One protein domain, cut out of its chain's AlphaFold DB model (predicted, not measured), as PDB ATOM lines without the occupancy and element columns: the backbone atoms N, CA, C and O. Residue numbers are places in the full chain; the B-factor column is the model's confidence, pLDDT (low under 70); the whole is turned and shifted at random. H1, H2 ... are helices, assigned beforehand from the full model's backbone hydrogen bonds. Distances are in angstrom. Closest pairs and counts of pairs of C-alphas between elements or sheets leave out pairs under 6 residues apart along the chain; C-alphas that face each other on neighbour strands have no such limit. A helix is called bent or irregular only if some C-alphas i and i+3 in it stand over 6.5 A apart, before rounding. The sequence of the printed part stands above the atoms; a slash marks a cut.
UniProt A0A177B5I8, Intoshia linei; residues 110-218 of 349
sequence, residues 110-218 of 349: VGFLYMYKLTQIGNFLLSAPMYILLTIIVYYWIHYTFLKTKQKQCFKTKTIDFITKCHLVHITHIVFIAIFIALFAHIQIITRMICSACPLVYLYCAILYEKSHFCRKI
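This is residues 110 to 218 of the 349 residues of a protein of Intoshia linei (UniProt A0A177B5I8). Three helices, H1, H3 and H4, make an elongated bundle, with the long, kinked H1 along one side and the hairpin of H3 and H4 packed on it. H5 leads away from this body about perpendicular to H4, and its residues 208 to 218 stick out as a free arm, while at the end of the bundle where H1 ends and H3 begins the short H2 and a long loop make a loose extension, of which residues 146 to 159 stand free. The printed part has 109 residues, with five named helices in the order H1, H2, H3, H4, H5 and no named strand, and its class is all helix. The whole is loose, with a radius of gyration of the C-alphas of 16.5 A, and it spans 50 by 30 by 23 A.

The printed part begins at Val 110, and residues 110 to 117 come before the first named helix. H1, residues 118 to 146, is the longest helix, with 29 residues and 37.8 A from first to last C-alpha; it begins with C-alpha 118 at (11.538, -29.636, -58.654). H1 has a kink of 54 degrees near residue 126 and is irregular: C-alphas 119 and 122 are 7.8 A apart. After residues 147 to 157 comes H2, residues 158 to 166, 12.4 A long. H3, residues 168 to 184, is 24.0 A long, with C-alpha 168 at (4.639, -4.866, -34.511). H4, residues 187 to 197, is 15.8 A long and is irregular too, with C-alphas 188 and 191 at 7.0 A. H5, residues 200 to 218, is 27.2 A long and ends with C-alpha 218 at (37.084, 0.847, -37.121).

H1, H3 and H4 form an up-and-down bundle, in which each helix runs against the one before it in the chain. H1 touches H3 with residues 131 to 138 alone, at a shallow tilt of 23 degrees, opposite ways; the closest C-alphas are those of Val 138 and Ile 171, 6.8 A apart. With residues 123 to 130 alone H1 touches H4, the same way at a steep tilt of 44 degrees, and the closest C-alphas, of Ser 127 and Gln 188, are 5.0 A apart. H3 and H4 are a helical hairpin; they touch at a shallow tilt of 27 degrees, opposite ways, with the C-alphas of Ile 181 and Ile 187 closest at 5.9 A. H1 and H2 only just touch, with 3 pairs of C-alphas within 8 A, the closest being those of Trp 141 and Thr 164 at 6.5 A. H2 and H3 meet only through their link. H4 and H5 touch only at the corner, and only just, with 3 pairs of C-alphas within 8 A; the closest are those of Cys 195 and Val 201, 7.0 A apart, and the lines stand about perpendicular at 89 degrees. H1 and H5 are close but not clearly touching, with the C-alphas of Ile 137 and Tyr 204 closest at 7.3 A. H2 is apart from H4 and from H5. In H2, H3 and H5 every backbone O i to N i+4 pair is within hydrogen-bond range; in H1 it is 21 of 25 pairs and in H4 5 of 7.

The two C-alphas farthest apart are those of Thr 119 and Gln 153, at 50.8 A. Without the stretches that stand free, the body has 84 residues and spans 44 by 23 by 21 A. The printed part has no cut. The link from H1 to H2, with 11 residues, is long, and the links from H2 to H3, H3 to H4 and H4 to H5 are tight. The mean pLDDT of the printed part is 73.0, and residues 144 to 167 and 206 to 218 of this predicted model are under 70.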
ATOM      1  N   VAL A 110      -1.530 -21.554 -60.463       79.12
ATOM      2  CA  VAL A 110      -1.428 -21.140 -59.062       79.12
ATOM      3  C   VAL A 110      -2.542 -21.766 -58.242       79.12
ATOM      4  O   VAL A 110      -3.693 -21.864 -58.670       79.12
ATOM      5  N   GLY A 111      -2.183 -22.170 -57.035       79.31
ATOM      6  CA  GLY A 111      -3.065 -22.813 -56.082       79.31
ATOM      7  C   GLY A 111      -2.302 -23.115 -54.805       79.31
ATOM      8  O   GLY A 111      -1.096 -22.869 -54.721       79.31
ATOM      9  N   PHE A 112      -3.008 -23.660 -53.819       85.12
ATOM     10  CA  PHE A 112      -2.390 -24.083 -52.570       85.12
ATOM     11  C   PHE A 112      -1.291 -25.120 -52.849       85.12
ATOM     12  O   PHE A 112      -1.575 -26.181 -53.401       85.12
ATOM     13  N   LEU A 113      -0.041 -24.783 -52.521       84.12
ATOM     14  CA  LEU A 113       1.157 -25.626 -52.668       84.12
ATOM     15  C   LEU A 113       1.460 -26.141 -54.090       84.12
ATOM     16  O   LEU A 113       2.327 -26.993 -54.276       84.12
ATOM     17  N   TYR A 114       0.824 -25.593 -55.125       81.38
ATOM     18  CA  TYR A 114       1.001 -26.083 -56.498       81.38
ATOM     19  C   TYR A 114       2.424 -25.834 -57.059       81.38
ATOM     20  O   TYR A 114       2.869 -26.476 -58.013       81.38
ATOM     21  N   MET A 115       3.149 -24.911 -56.426       79.88
ATOM     22  CA  MET A 115       4.485 -24.436 -56.795       79.88
ATOM     23  C   MET A 115       5.642 -25.301 -56.259       79.88
ATOM     24  O   MET A 115       6.803 -25.066 -56.582       79.88
ATOM     25  N   TYR A 116       5.374 -26.312 -55.431       86.00
ATOM     26  CA  TYR A 116       6.429 -27.155 -54.855       86.00
ATOM     27  C   TYR A 116       6.803 -28.289 -55.818       86.00
ATOM     28  O   TYR A 116       6.602 -29.468 -55.543       86.00
ATOM     29  N   LYS A 117       7.329 -27.910 -56.988       87.12
ATOM     30  CA  LYS A 117       7.840 -28.818 -58.022       87.12
ATOM     31  C   LYS A 117       9.340 -28.608 -58.199       87.12
ATOM     32  O   LYS A 117       9.815 -27.474 -58.192       87.12
ATOM     33  N   LEU A 118      10.081 -29.689 -58.448       85.75
ATOM     34  CA  LEU A 118      11.538 -29.636 -58.654       85.75
ATOM     35  C   LEU A 118      11.941 -28.740 -59.835       85.75
ATOM     36  O   LEU A 118      12.978 -28.085 -59.797       85.75
ATOM     37  N   THR A 119      11.083 -28.628 -60.850       85.12
ATOM     38  CA  THR A 119      11.301 -27.756 -62.014       85.12
ATOM     39  C   THR A 119      11.344 -26.266 -61.670       85.12
ATOM     40  O   THR A 119      11.805 -25.467 -62.477       85.12
ATOM     41  N   GLN A 120      10.881 -25.870 -60.482       85.75
ATOM     42  CA  GLN A 120      10.806 -24.472 -60.059       85.75
ATOM     43  C   GLN A 120      11.916 -24.075 -59.078       85.75
ATOM     44  O   GLN A 120      11.882 -22.962 -58.558       85.75
ATOM     45  N   ILE A 121      12.926 -24.928 -58.862       89.94
ATOM     46  CA  ILE A 121      14.027 -24.689 -57.909       89.94
ATOM     47  C   ILE A 121      14.729 -23.334 -58.126       89.94
ATOM     48  O   ILE A 121      15.058 -22.644 -57.163       89.94
ATOM     49  N   GLY A 122      14.872 -22.892 -59.383       90.12
ATOM     50  CA  GLY A 122      15.450 -21.585 -59.715       90.12
ATOM     51  C   GLY A 122      14.647 -20.412 -59.144       90.12
ATOM     52  O   GLY A 122      15.220 -19.448 -58.641       90.12
ATOM     53  N   ASN A 123      13.317 -20.523 -59.117       89.31
ATOM     54  CA  ASN A 123      12.445 -19.498 -58.541       89.31
ATOM     55  C   ASN A 123      12.560 -19.453 -57.010       89.31
ATOM     56  O   ASN A 123      12.461 -18.375 -56.420       89.31
ATOM     57  N   PHE A 124      12.806 -20.599 -56.368       90.31
ATOM     58  CA  PHE A 124      13.107 -20.649 -54.936       90.31
ATOM     59  C   PHE A 124      14.441 -19.965 -54.635       90.31
ATOM     60  O   PHE A 124      14.487 -19.111 -53.751       90.31
ATOM     61  N   LEU A 125      15.490 -20.249 -55.413       90.88
ATOM     62  CA  LEU A 125      16.800 -19.599 -55.275       90.88
ATOM     63  C   LEU A 125      16.716 -18.078 -55.461       90.88
ATOM     64  O   LEU A 125      17.290 -17.334 -54.671       90.88
ATOM     65  N   LEU A 126      15.937 -17.611 -56.441       90.25
ATOM     66  CA  LEU A 126      15.724 -16.179 -56.674       90.25
ATOM     67  C   LEU A 126      15.034 -15.487 -55.484       90.25
ATOM     68  O   LEU A 126      15.334 -14.340 -55.159       90.25
ATOM     69  N   SER A 127      14.110 -16.183 -54.820       91.88
ATOM     70  CA  SER A 127      13.373 -15.662 -53.661       91.88
ATOM     71  C   SER A 127      14.120 -15.789 -52.325       91.88
ATOM     72  O   SER A 127      13.822 -15.060 -51.375       91.88
ATOM     73  N   ALA A 128      15.090 -16.706 -52.245       91.00
ATOM     74  CA  ALA A 128      15.817 -17.064 -51.032       91.00
ATOM     75  C   ALA A 128      16.425 -15.870 -50.274       91.00
ATOM     76  O   ALA A 128      16.190 -15.790 -49.067       91.00
ATOM     77  N   PRO A 129      17.138 -14.910 -50.906       91.50
ATOM     78  CA  PRO A 129      17.725 -13.789 -50.166       91.50
ATOM     79  C   PRO A 129      16.666 -12.960 -49.436       91.50
ATOM     80  O   PRO A 129      16.904 -12.481 -48.328       91.50
ATOM     81  N   MET A 130      15.474 -12.839 -50.023       91.25
ATOM     82  CA  MET A 130      14.380 -12.105 -49.407       91.25
ATOM     83  C   MET A 130      13.813 -12.856 -48.202       91.25
ATOM     84  O   MET A 130      13.633 -12.258 -47.145       91.25
ATOM     85  N   TYR A 131      13.586 -14.169 -48.313       91.81
ATOM     86  CA  TYR A 131      13.147 -14.981 -47.174       91.81
ATOM     87  C   TYR A 131      14.182 -14.994 -46.042       91.81
ATOM     88  O   TYR A 131      13.808 -14.809 -44.886       91.81
ATOM     89  N   ILE A 132      15.475 -15.114 -46.359       91.25
ATOM     90  CA  ILE A 132      16.559 -15.035 -45.369       91.25
ATOM     91  C   ILE A 132      16.509 -13.687 -44.642       91.25
ATOM     92  O   ILE A 132      16.451 -13.649 -43.414       91.25
ATOM     93  N   LEU A 133      16.435 -12.576 -45.374       88.25
ATOM     94  CA  LEU A 133      16.350 -11.244 -44.775       88.25
ATOM     95  C   LEU A 133      15.136 -11.099 -43.841       88.25
ATOM     96  O   LEU A 133      15.262 -10.564 -42.740       88.25
ATOM     97  N   LEU A 134      13.972 -11.613 -44.238       90.38
ATOM     98  CA  LEU A 134      12.762 -11.581 -43.412       90.38
ATOM     99  C   LEU A 134      12.905 -12.420 -42.145       90.38
ATOM    100  O   LEU A 134      12.515 -11.962 -41.072       90.38
ATOM    101  N   THR A 135      13.487 -13.618 -42.248       88.81
ATOM    102  CA  THR A 135      13.734 -14.465 -41.072       88.81
ATOM    103  C   THR A 135      14.662 -13.776 -40.079       88.81
ATOM    104  O   THR A 135      14.376 -13.787 -38.885       88.81
ATOM    105  N   ILE A 136      15.698 -13.080 -40.560       86.00
ATOM    106  CA  ILE A 136      16.596 -12.272 -39.730       86.00
ATOM    107  C   ILE A 136      15.813 -11.147 -39.034       86.00
ATOM    108  O   ILE A 136      15.898 -11.004 -37.814       86.00
ATOM    109  N   ILE A 137      15.014 -10.375 -39.779       83.88
ATOM    110  CA  ILE A 137      14.196  -9.278 -39.230       83.88
ATOM    111  C   ILE A 137      13.271  -9.781 -38.112       83.88
ATOM    112  O   ILE A 137      13.232  -9.195 -37.027       83.88
ATOM    113  N   VAL A 138      12.547 -10.874 -38.362       86.06
ATOM    114  CA  VAL A 138      11.605 -11.466 -37.403       86.06
ATOM    115  C   VAL A 138      12.339 -12.019 -36.185       86.06
ATOM    116  O   VAL A 138      11.925 -11.751 -35.060       86.06
ATOM    117  N   TYR A 139      13.453 -12.727 -36.386       85.38
ATOM    118  CA  TYR A 139      14.277 -13.258 -35.303       85.38
ATOM    119  C   TYR A 139      14.768 -12.150 -34.366       85.38
ATOM    120  O   TYR A 139      14.576 -12.236 -33.153       85.38
ATOM    121  N   TYR A 140      15.345 -11.074 -34.913       77.19
ATOM    122  CA  TYR A 140      15.812  -9.947 -34.103       77.19
ATOM    123  C   TYR A 140      14.671  -9.250 -33.366       77.19
ATOM    124  O   TYR A 140      14.852  -8.852 -32.215       77.19
ATOM    125  N   TRP A 141      13.505  -9.118 -34.003       79.94
ATOM    126  CA  TRP A 141      12.326  -8.556 -33.356       79.94
ATOM    127  C   TRP A 141      11.869  -9.430 -32.179       79.94
ATOM    128  O   TRP A 141      11.793  -8.928 -31.062       79.94
ATOM    129  N   ILE A 142      11.679 -10.742 -32.377       80.06
ATOM    130  CA  ILE A 142      11.290 -11.680 -31.306       80.06
ATOM    131  C   ILE A 142      12.313 -11.658 -30.167       80.06
ATOM    132  O   ILE A 142      11.943 -11.521 -29.001       80.06
ATOM    133  N   HIS A 143      13.603 -11.745 -30.494       75.19
ATOM    134  CA  HIS A 143      14.668 -11.763 -29.499       75.19
ATOM    135  C   HIS A 143      14.712 -10.466 -28.678       75.19
ATOM    136  O   HIS A 143      14.951 -10.495 -27.472       75.19
ATOM    137  N   TYR A 144      14.494  -9.308 -29.298       69.38
ATOM    138  CA  TYR A 144      14.506  -8.039 -28.571       69.38
ATOM    139  C   TYR A 144      13.221  -7.815 -27.765       69.38
ATOM    140  O   TYR A 144      13.281  -7.304 -26.650       69.38
ATOM    141  N   THR A 145      12.069  -8.221 -28.304       69.81
ATOM    142  CA  THR A 145      10.757  -8.038 -27.672       69.81
ATOM    143  C   THR A 145      10.522  -9.000 -26.508       69.81
ATOM    144  O   THR A 145       9.978  -8.575 -25.492       69.81
ATOM    145  N   PHE A 146      10.932 -10.268 -26.627       67.62
ATOM    146  CA  PHE A 146      10.608 -11.312 -25.646       67.62
ATOM    147  C   PHE A 146      11.805 -11.802 -24.820       67.62
ATOM    148  O   PHE A 146      11.617 -12.170 -23.665       67.62
ATOM    149  N   LEU A 147      13.032 -11.799 -25.364       57.97
ATOM    150  CA  LEU A 147      14.194 -12.444 -24.721       57.97
ATOM    151  C   LEU A 147      15.153 -11.478 -23.998       57.97
ATOM    152  O   LEU A 147      16.101 -11.932 -23.361       57.97
ATOM    153  N   LYS A 148      14.928 -10.155 -24.032       51.97
ATOM    154  CA  LYS A 148      15.740  -9.167 -23.288       51.97
ATOM    155  C   LYS A 148      14.991  -8.507 -22.128       51.97
ATOM    156  O   LYS A 148      14.795  -7.295 -22.084       51.97
ATOM    157  N   THR A 149      14.705  -9.295 -21.099       45.97
ATOM    158  CA  THR A 149      14.714  -8.831 -19.707       45.97
ATOM    159  C   THR A 149      16.168  -8.850 -19.208       45.97
ATOM    160  O   THR A 149      16.762  -9.906 -19.052       45.97
ATOM    161  N   LYS A 150      16.746  -7.668 -18.945       40.12
ATOM    162  CA  LYS A 150      18.089  -7.437 -18.353       40.12
ATOM    163  C   LYS A 150      19.310  -7.664 -19.272       40.12
ATOM    164  O   LYS A 150      20.033  -8.643 -19.147       40.12
ATOM    165  N   GLN A 151      19.679  -6.657 -20.069       34.06
ATOM    166  CA  GLN A 151      21.097  -6.439 -20.397       34.06
ATOM    167  C   GLN A 151      21.436  -4.945 -20.365       34.06
ATOM    168  O   GLN A 151      20.804  -4.126 -21.033       34.06
ATOM    169  N   LYS A 152      22.412  -4.608 -19.513       33.78
ATOM    170  CA  LYS A 152      22.934  -3.262 -19.268       33.78
ATOM    171  C   LYS A 152      23.590  -2.680 -20.528       33.78
ATOM    172  O   LYS A 152      24.369  -3.342 -21.200       33.78
ATOM    173  N   GLN A 153      23.233  -1.426 -20.802       41.97
ATOM    174  CA  GLN A 153      24.107  -0.305 -21.171       41.97
ATOM    175  C   GLN A 153      25.438  -0.637 -21.876       41.97
ATOM    176  O   GLN A 153      26.416  -0.966 -21.222       41.97
ATOM    177  N   CYS A 154      25.476  -0.428 -23.197       32.91
ATOM    178  CA  CYS A 154      26.654   0.132 -23.887       32.91
ATOM    179  C   CYS A 154      26.323   0.692 -25.285       32.91
ATOM    180  O   CYS A 154      27.016   1.580 -25.757       32.91
ATOM    181  N   PHE A 155      25.212   0.276 -25.906       37.00
ATOM    182  CA  PHE A 155      24.703   0.862 -27.155       37.00
ATOM    183  C   PHE A 155      23.182   1.053 -27.092       37.00
ATOM    184  O   PHE A 155      22.417   0.419 -27.812       37.00
ATOM    185  N   LYS A 156      22.719   1.921 -26.184       36.59
ATOM    186  CA  LYS A 156      21.352   2.455 -26.247       36.59
ATOM    187  C   LYS A 156      21.330   3.580 -27.278       36.59
ATOM    188  O   LYS A 156      21.505   4.742 -26.925       36.59
ATOM    189  N   THR A 157      21.124   3.254 -28.546       42.94
ATOM    190  CA  THR A 157      20.623   4.253 -29.490       42.94
ATOM    191  C   THR A 157      19.098   4.239 -29.389       42.94
ATOM    192  O   THR A 157      18.463   3.210 -29.613       42.94
ATOM    193  N   LYS A 158      18.487   5.378 -29.019       44.91
ATOM    194  CA  LYS A 158      17.017   5.556 -28.948       44.91
ATOM    195  C   LYS A 158      16.297   5.088 -30.225       44.91
ATOM    196  O   LYS A 158      15.127   4.724 -30.173       44.91
ATOM    197  N   THR A 159      17.002   5.060 -31.355       46.53
ATOM    198  CA  THR A 159      16.525   4.566 -32.648       46.53
ATOM    199  C   THR A 159      16.151   3.081 -32.632       46.53
ATOM    200  O   THR A 159      15.115   2.733 -33.187       46.53
ATOM    201  N   ILE A 160      16.902   2.199 -31.960       48.88
ATOM    202  CA  ILE A 160      16.604   0.750 -31.943       48.88
ATOM    203  C   ILE A 160      15.386   0.430 -31.055       48.88
ATOM    204  O   ILE A 160      14.563  -0.410 -31.427       48.88
ATOM    205  N   ASP A 161      15.214   1.150 -29.941       45.50
ATOM    206  CA  ASP A 161      14.026   1.043 -29.071       45.50
ATOM    207  C   ASP A 161      12.755   1.601 -29.748       45.50
ATOM    208  O   ASP A 161      11.663   1.048 -29.587       45.50
ATOM    209  N   PHE A 162      12.882   2.661 -30.558       48.31
ATOM    210  CA  PHE A 162      11.783   3.180 -31.383       48.31
ATOM    211  C   PHE A 162      11.347   2.166 -32.456       48.31
ATOM    212  O   PHE A 162      10.151   1.939 -32.660       48.31
ATOM    213  N   ILE A 163      12.315   1.491 -33.087       51.91
ATOM    214  CA  ILE A 163      12.069   0.483 -34.128       51.91
ATOM    215  C   ILE A 163      11.352  -0.761 -33.575       51.91
ATOM    216  O   ILE A 163      10.550  -1.376 -34.271       51.91
ATOM    217  N   THR A 164      11.578  -1.146 -32.320       52.22
ATOM    218  CA  THR A 164      11.028  -2.406 -31.784       52.22
ATOM    219  C   THR A 164       9.604  -2.293 -31.238       52.22
ATOM    220  O   THR A 164       8.827  -3.238 -31.399       52.22
ATOM    221  N   LYS A 165       9.197  -1.144 -30.675       53.66
ATOM    222  CA  LYS A 165       7.818  -0.939 -30.170       53.66
ATOM    223  C   LYS A 165       6.816  -0.477 -31.234       53.66
ATOM    224  O   LYS A 165       5.652  -0.865 -31.171       53.66
ATOM    225  N   CYS A 166       7.234   0.323 -32.217       54.59
ATOM    226  CA  CYS A 166       6.315   0.924 -33.198       54.59
ATOM    227  C   CYS A 166       6.053   0.064 -34.448       54.59
ATOM    228  O   CYS A 166       5.197   0.416 -35.261       54.59
ATOM    229  N   HIS A 167       6.742  -1.072 -34.612       65.75
ATOM    230  CA  HIS A 167       6.699  -1.855 -35.853       65.75
ATOM    231  C   HIS A 167       6.055  -3.243 -35.743       65.75
ATOM    232  O   HIS A 167       6.092  -3.966 -36.734       65.75
ATOM    233  N   LEU A 168       5.387  -3.595 -34.631       74.31
ATOM    234  CA  LEU A 168       4.639  -4.866 -34.511       74.31
ATOM    235  C   LEU A 168       3.754  -5.115 -35.740       74.31
ATOM    236  O   LEU A 168       3.797  -6.185 -36.324       74.31
ATOM    237  N   VAL A 169       3.012  -4.097 -36.173       79.50
ATOM    238  CA  VAL A 169       2.098  -4.201 -37.322       79.50
ATOM    239  C   VAL A 169       2.823  -4.411 -38.635       79.50
ATOM    240  O   VAL A 169       2.348  -5.124 -39.507       79.50
ATOM    241  N   HIS A 170       3.994  -3.803 -38.781       80.75
ATOM    242  CA  HIS A 170       4.813  -3.990 -39.966       80.75
ATOM    243  C   HIS A 170       5.396  -5.407 -39.992       80.75
ATOM    244  O   HIS A 170       5.363  -6.040 -41.040       80.75
ATOM    245  N   ILE A 171       5.842  -5.928 -38.842       83.94
ATOM    246  CA  ILE A 171       6.339  -7.302 -38.687       83.94
ATOM    247  C   ILE A 171       5.227  -8.328 -38.951       83.94
ATOM    248  O   ILE A 171       5.417  -9.244 -39.747       83.94
ATOM    249  N   THR A 172       4.048  -8.168 -38.346       84.00
ATOM    250  CA  THR A 172       2.918  -9.081 -38.584       84.00
ATOM    251  C   THR A 172       2.474  -9.044 -40.043       84.00
ATOM    252  O   THR A 172       2.186 -10.087 -40.624       84.00
ATOM    253  N   HIS A 173       2.494  -7.866 -40.668       86.62
ATOM    254  CA  HIS A 173       2.150  -7.708 -42.074       86.62
ATOM    255  C   HIS A 173       3.141  -8.396 -43.025       86.62
ATOM    256  O   HIS A 173       2.710  -9.125 -43.919       86.62
ATOM    257  N   ILE A 174       4.458  -8.225 -42.837       87.88
ATOM    258  CA  ILE A 174       5.452  -8.902 -43.694       87.88
ATOM    259  C   ILE A 174       5.413 -10.422 -43.518       87.88
ATOM    260  O   ILE A 174       5.553 -11.140 -44.505       87.88
ATOM    261  N   VAL A 175       5.169 -10.914 -42.296       89.38
ATOM    262  CA  VAL A 175       5.024 -12.352 -42.016       89.38
ATOM    263  C   VAL A 175       3.781 -12.897 -42.714       89.38
ATOM    264  O   VAL A 175       3.864 -13.914 -43.400       89.38
ATOM    265  N   PHE A 176       2.653 -12.191 -42.615       89.38
ATOM    266  CA  PHE A 176       1.424 -12.559 -43.312       89.38
ATOM    267  C   PHE A 176       1.630 -12.646 -44.830       89.38
ATOM    268  O   PHE A 176       1.264 -13.651 -45.436       89.38
ATOM    269  N   ILE A 177       2.262 -11.637 -45.445       88.19
ATOM    270  CA  ILE A 177       2.552 -11.653 -46.887       88.19
ATOM    271  C   ILE A 177       3.471 -12.823 -47.245       88.19
ATOM    272  O   ILE A 177       3.209 -13.523 -48.222       88.19
ATOM    273  N   ALA A 178       4.541 -13.046 -46.478       91.25
ATOM    274  CA  ALA A 178       5.507 -14.105 -46.755       91.25
ATOM    275  C   ALA A 178       4.859 -15.499 -46.717       91.25
ATOM    276  O   ALA A 178       5.125 -16.315 -47.603       91.25
ATOM    277  N   ILE A 179       3.973 -15.742 -45.743       90.94
ATOM    278  CA  ILE A 179       3.195 -16.984 -45.622       90.94
ATOM    279  C   ILE A 179       2.184 -17.098 -46.766       90.94
ATOM    280  O   ILE A 179       2.117 -18.132 -47.425       90.94
ATOM    281  N   PHE A 180       1.423 -16.038 -47.047       89.50
ATOM    282  CA  PHE A 180       0.439 -16.042 -48.127       89.50
ATOM    283  C   PHE A 180       1.086 -16.377 -49.476       89.50
ATOM    284  O   PHE A 180       0.581 -17.217 -50.219       89.50
ATOM    285  N   ILE A 181       2.234 -15.761 -49.773       90.00
ATOM    286  CA  ILE A 181       2.973 -16.020 -51.009       90.00
ATOM    287  C   ILE A 181       3.515 -17.448 -51.032       90.00
ATOM    288  O   ILE A 181       3.363 -18.117 -52.050       90.00
ATOM    289  N   ALA A 182       4.079 -17.935 -49.924       89.62
ATOM    290  CA  ALA A 182       4.606 -19.296 -49.837       89.62
ATOM    291  C   ALA A 182       3.535 -20.374 -50.071       89.62
ATOM    292  O   ALA A 182       3.854 -21.456 -50.565       89.62
ATOM    293  N   LEU A 183       2.278 -20.098 -49.707       88.94
ATOM    294  CA  LEU A 183       1.186 -21.067 -49.793       88.94
ATOM    295  C   LEU A 183       0.388 -20.970 -51.094       88.94
ATOM    296  O   LEU A 183       0.012 -22.005 -51.639       88.94
ATOM    297  N   PHE A 184       0.106 -19.757 -51.580       85.44
ATOM    298  CA  PHE A 184      -0.908 -19.530 -52.619       85.44
ATOM    299  C   PHE A 184      -0.380 -18.878 -53.901       85.44
ATOM    300  O   PHE A 184      -1.121 -18.801 -54.883       85.44
ATOM    301  N   ALA A 185       0.862 -18.385 -53.919       85.50
ATOM    302  CA  ALA A 185       1.396 -17.630 -55.047       85.50
ATOM    303  C   ALA A 185       2.765 -18.135 -55.508       85.50
ATOM    304  O   ALA A 185       3.390 -19.013 -54.918       85.50
ATOM    305  N   HIS A 186       3.248 -17.553 -56.605       86.50
ATOM    306  CA  HIS A 186       4.608 -17.790 -57.069       86.50
ATOM    307  C   HIS A 186       5.610 -17.164 -56.097       86.50
ATOM    308  O   HIS A 186       5.641 -15.945 -55.933       86.50
ATOM    309  N   ILE A 187       6.472 -17.994 -55.514       88.56
ATOM    310  CA  ILE A 187       7.460 -17.604 -54.498       88.56
ATOM    311  C   ILE A 187       8.423 -16.498 -54.971       88.56
ATOM    312  O   ILE A 187       8.742 -15.591 -54.206       88.56
ATOM    313  N   GLN A 188       8.781 -16.474 -56.258       89.19
ATOM    314  CA  GLN A 188       9.592 -15.414 -56.880       89.19
ATOM    315  C   GLN A 188       8.995 -13.997 -56.756       89.19
ATOM    316  O   GLN A 188       9.714 -13.002 -56.818       89.19
ATOM    317  N   ILE A 189       7.676 -13.877 -56.568       89.12
ATOM    318  CA  ILE A 189       6.994 -12.580 -56.501       89.12
ATOM    319  C   ILE A 189       7.240 -11.888 -55.142       89.12
ATOM    320  O   ILE A 189       6.995 -10.686 -55.021       89.12
ATOM    321  N   ILE A 190       7.787 -12.594 -54.140       91.00
ATOM    322  CA  ILE A 190       7.973 -12.075 -52.777       91.00
ATOM    323  C   ILE A 190       8.712 -10.737 -52.722       91.00
ATOM    324  O   ILE A 190       8.235  -9.804 -52.074       91.00
ATOM    325  N   THR A 191       9.829 -10.612 -53.441       87.50
ATOM    326  CA  THR A 191      10.682  -9.419 -53.410       87.50
ATOM    327  C   THR A 191       9.905  -8.199 -53.874       87.50
ATOM    328  O   THR A 191       9.869  -7.180 -53.191       87.50
ATOM    329  N   ARG A 192       9.183  -8.327 -54.993       86.19
ATOM    330  CA  ARG A 192       8.358  -7.242 -55.530       86.19
ATOM    331  C   ARG A 192       7.246  -6.847 -54.560       86.19
ATOM    332  O   ARG A 192       6.987  -5.661 -54.381       86.19
ATOM    333  N   MET A 193       6.587  -7.828 -53.945       84.12
ATOM    334  CA  MET A 193       5.437  -7.562 -53.079       84.12
ATOM    335  C   MET A 193       5.861  -6.879 -51.792       84.12
ATOM    336  O   MET A 193       5.323  -5.827 -51.461       84.12
ATOM    337  N   ILE A 194       6.867  -7.415 -51.106       85.25
ATOM    338  CA  ILE A 194       7.288  -6.887 -49.811       85.25
ATOM    339  C   ILE A 194       7.974  -5.529 -49.958       85.25
ATOM    340  O   ILE A 194       7.650  -4.623 -49.193       85.25
ATOM    341  N   CYS A 195       8.834  -5.345 -50.967       83.06
ATOM    342  CA  CYS A 195       9.457  -4.045 -51.236       83.06
ATOM    343  C   CYS A 195       8.417  -2.955 -51.548       83.06
ATOM    344  O   CYS A 195       8.616  -1.796 -51.203       83.06
ATOM    345  N   SER A 196       7.278  -3.314 -52.150       79.56
ATOM    346  CA  SER A 196       6.189  -2.358 -52.401       79.56
ATOM    347  C   SER A 196       5.257  -2.132 -51.202       79.56
ATOM    348  O   SER A 196       4.647  -1.067 -51.093       79.56
ATOM    349  N   ALA A 197       5.122  -3.121 -50.314       76.50
ATOM    350  CA  ALA A 197       4.141  -3.111 -49.231       76.50
ATOM    351  C   ALA A 197       4.695  -2.550 -47.914       76.50
ATOM    352  O   ALA A 197       3.964  -1.907 -47.163       76.50
ATOM    353  N   CYS A 198       5.982  -2.769 -47.615       76.38
ATOM    354  CA  CYS A 198       6.531  -2.461 -46.297       76.38
ATOM    355  C   CYS A 198       7.877  -1.714 -46.352       76.38
ATOM    356  O   CYS A 198       8.869  -2.275 -46.821       76.38
ATOM    357  N   PRO A 199       7.976  -0.498 -45.774       77.25
ATOM    358  CA  PRO A 199       9.240   0.241 -45.709       77.25
ATOM    359  C   PRO A 199      10.258  -0.380 -44.735       77.25
ATOM    360  O   PRO A 199      11.431  -0.009 -44.748       77.25
ATOM    361  N   LEU A 200       9.830  -1.323 -43.883       76.44
ATOM    362  CA  LEU A 200      10.658  -1.911 -42.827       76.44
ATOM    363  C   LEU A 200      11.883  -2.647 -43.375       76.44
ATOM    364  O   LEU A 200      12.942  -2.609 -42.754       76.44
ATOM    365  N   VAL A 201      11.755  -3.279 -44.542       79.88
ATOM    366  CA  VAL A 201      12.878  -3.971 -45.184       79.88
ATOM    367  C   VAL A 201      13.993  -2.985 -45.521       79.88
ATOM    368  O   VAL A 201      15.142  -3.230 -45.171       79.88
ATOM    369  N   TYR A 202      13.661  -1.831 -46.108       79.06
ATOM    370  CA  TYR A 202      14.647  -0.794 -46.423       79.06
ATOM    371  C   TYR A 202      15.307  -0.224 -45.170       79.06
ATOM    372  O   TYR A 202      16.522  -0.038 -45.148       79.06
ATOM    373  N   LEU A 203      14.524   0.003 -44.112       73.81
ATOM    374  CA  LEU A 203      15.052   0.489 -42.839       73.81
ATOM    375  C   LEU A 203      16.044  -0.509 -42.230       73.81
ATOM    376  O   LEU A 203      17.107  -0.119 -41.753       73.81
ATOM    377  N   TYR A 204      15.725  -1.801 -42.283       73.31
ATOM    378  CA  TYR A 204      16.611  -2.841 -41.779       73.31
ATOM    379  C   TYR A 204      17.886  -2.973 -42.622       73.31
ATOM    380  O   TYR A 204      18.982  -3.050 -42.068       73.31
ATOM    381  N   CYS A 205      17.769  -2.908 -43.951       75.69
ATOM    382  CA  CYS A 205      18.921  -2.861 -44.851       75.69
ATOM    383  C   CYS A 205      19.835  -1.666 -44.551       75.69
ATOM    384  O   CYS A 205      21.052  -1.835 -44.499       75.69
ATOM    385  N   ALA A 206      19.271  -0.482 -44.296       69.75
ATOM    386  CA  ALA A 206      20.044   0.705 -43.936       69.75
ATOM    387  C   ALA A 206      20.829   0.504 -42.627       69.75
ATOM    388  O   ALA A 206      22.011   0.834 -42.563       69.75
ATOM    389  N   ILE A 207      20.217  -0.119 -41.615       67.75
ATOM    390  CA  ILE A 207      20.874  -0.420 -40.330       67.75
ATOM    391  C   ILE A 207      22.005  -1.438 -40.502       67.75
ATOM    392  O   ILE A 207      23.075  -1.290 -39.907       67.75
ATOM    393  N   LEU A 208      21.788  -2.487 -41.303       66.50
ATOM    394  CA  LEU A 208      22.832  -3.464 -41.618       66.50
ATOM    395  C   LEU A 208      24.000  -2.806 -42.361       66.50
ATOM    396  O   LEU A 208      25.163  -3.057 -42.033       66.50
ATOM    397  N   TYR A 209      23.693  -1.931 -43.319       68.94
ATOM    398  CA  TYR A 209      24.694  -1.191 -44.075       68.94
ATOM    399  C   TYR A 209      25.525  -0.278 -43.167       68.94
ATOM    400  O   TYR A 209      26.754  -0.371 -43.175       68.94
ATOM    401  N   GLU A 210      24.874   0.523 -42.318       63.72
ATOM    402  CA  GLU A 210      25.531   1.418 -41.360       63.72
ATOM    403  C   GLU A 210      26.460   0.648 -40.410       63.72
ATOM    404  O   GLU A 210      27.627   1.014 -40.256       63.72
ATOM    405  N   LYS A 211      26.000  -0.480 -39.849       54.09
ATOM    406  CA  LYS A 211      26.832  -1.348 -38.998       54.09
ATOM    407  C   LYS A 211      28.056  -1.882 -39.736       54.09
ATOM    408  O   LYS A 211      29.155  -1.868 -39.182       54.09
ATOM    409  N   SER A 212      27.885  -2.328 -40.982       51.12
ATOM    410  CA  SER A 212      28.985  -2.860 -41.792       51.12
ATOM    411  C   SER A 212      30.027  -1.792 -42.143       51.12
ATOM    412  O   SER A 212      31.219  -2.086 -42.212       51.12
ATOM    413  N   HIS A 213      29.593  -0.548 -42.364       49.62
ATOM    414  CA  HIS A 213      30.474   0.567 -42.694       49.62
ATOM    415  C   HIS A 213      31.198   1.084 -41.447       49.62
ATOM    416  O   HIS A 213      32.398   1.338 -41.492       49.62
ATOM    417  N   PHE A 214      30.499   1.181 -40.314       37.72
ATOM    418  CA  PHE A 214      31.101   1.547 -39.034       37.72
ATOM    419  C   PHE A 214      32.164   0.527 -38.597       37.72
ATOM    420  O   PHE A 214      33.272   0.923 -38.246       37.72
ATOM    421  N   CYS A 215      31.885  -0.778 -38.719       28.42
ATOM    422  CA  CYS A 215      32.870  -1.826 -38.422       28.42
ATOM    423  C   CYS A 215      34.073  -1.782 -39.376       28.42
ATOM    424  O   CYS A 215      35.209  -1.864 -38.922       28.42
ATOM    425  N   ARG A 216      33.852  -1.578 -40.683       31.75
ATOM    426  CA  ARG A 216      34.950  -1.415 -41.654       31.75
ATOM    427  C   ARG A 216      35.806  -0.182 -41.379       31.75
ATOM    428  O   ARG A 216      37.018  -0.244 -41.543       31.75
ATOM    429  N   LYS A 217      35.197   0.919 -40.930       34.03
ATOM    430  CA  LYS A 217      35.924   2.140 -40.574       34.03
ATOM    431  C   LYS A 217      36.752   1.960 -39.301       34.03
ATOM    432  O   LYS A 217      37.839   2.502 -39.253       34.03
ATOM    433  N   ILE A 218      36.291   1.181 -38.320       32.88
ATOM    434  CA  ILE A 218      37.084   0.847 -37.121       32.88
ATOM    435  C   ILE A 218      38.282  -0.036 -37.489       32.88
ATOM    436  O   ILE A 218      39.403   0.291 -37.119       32.88
TER     437      ILE A 218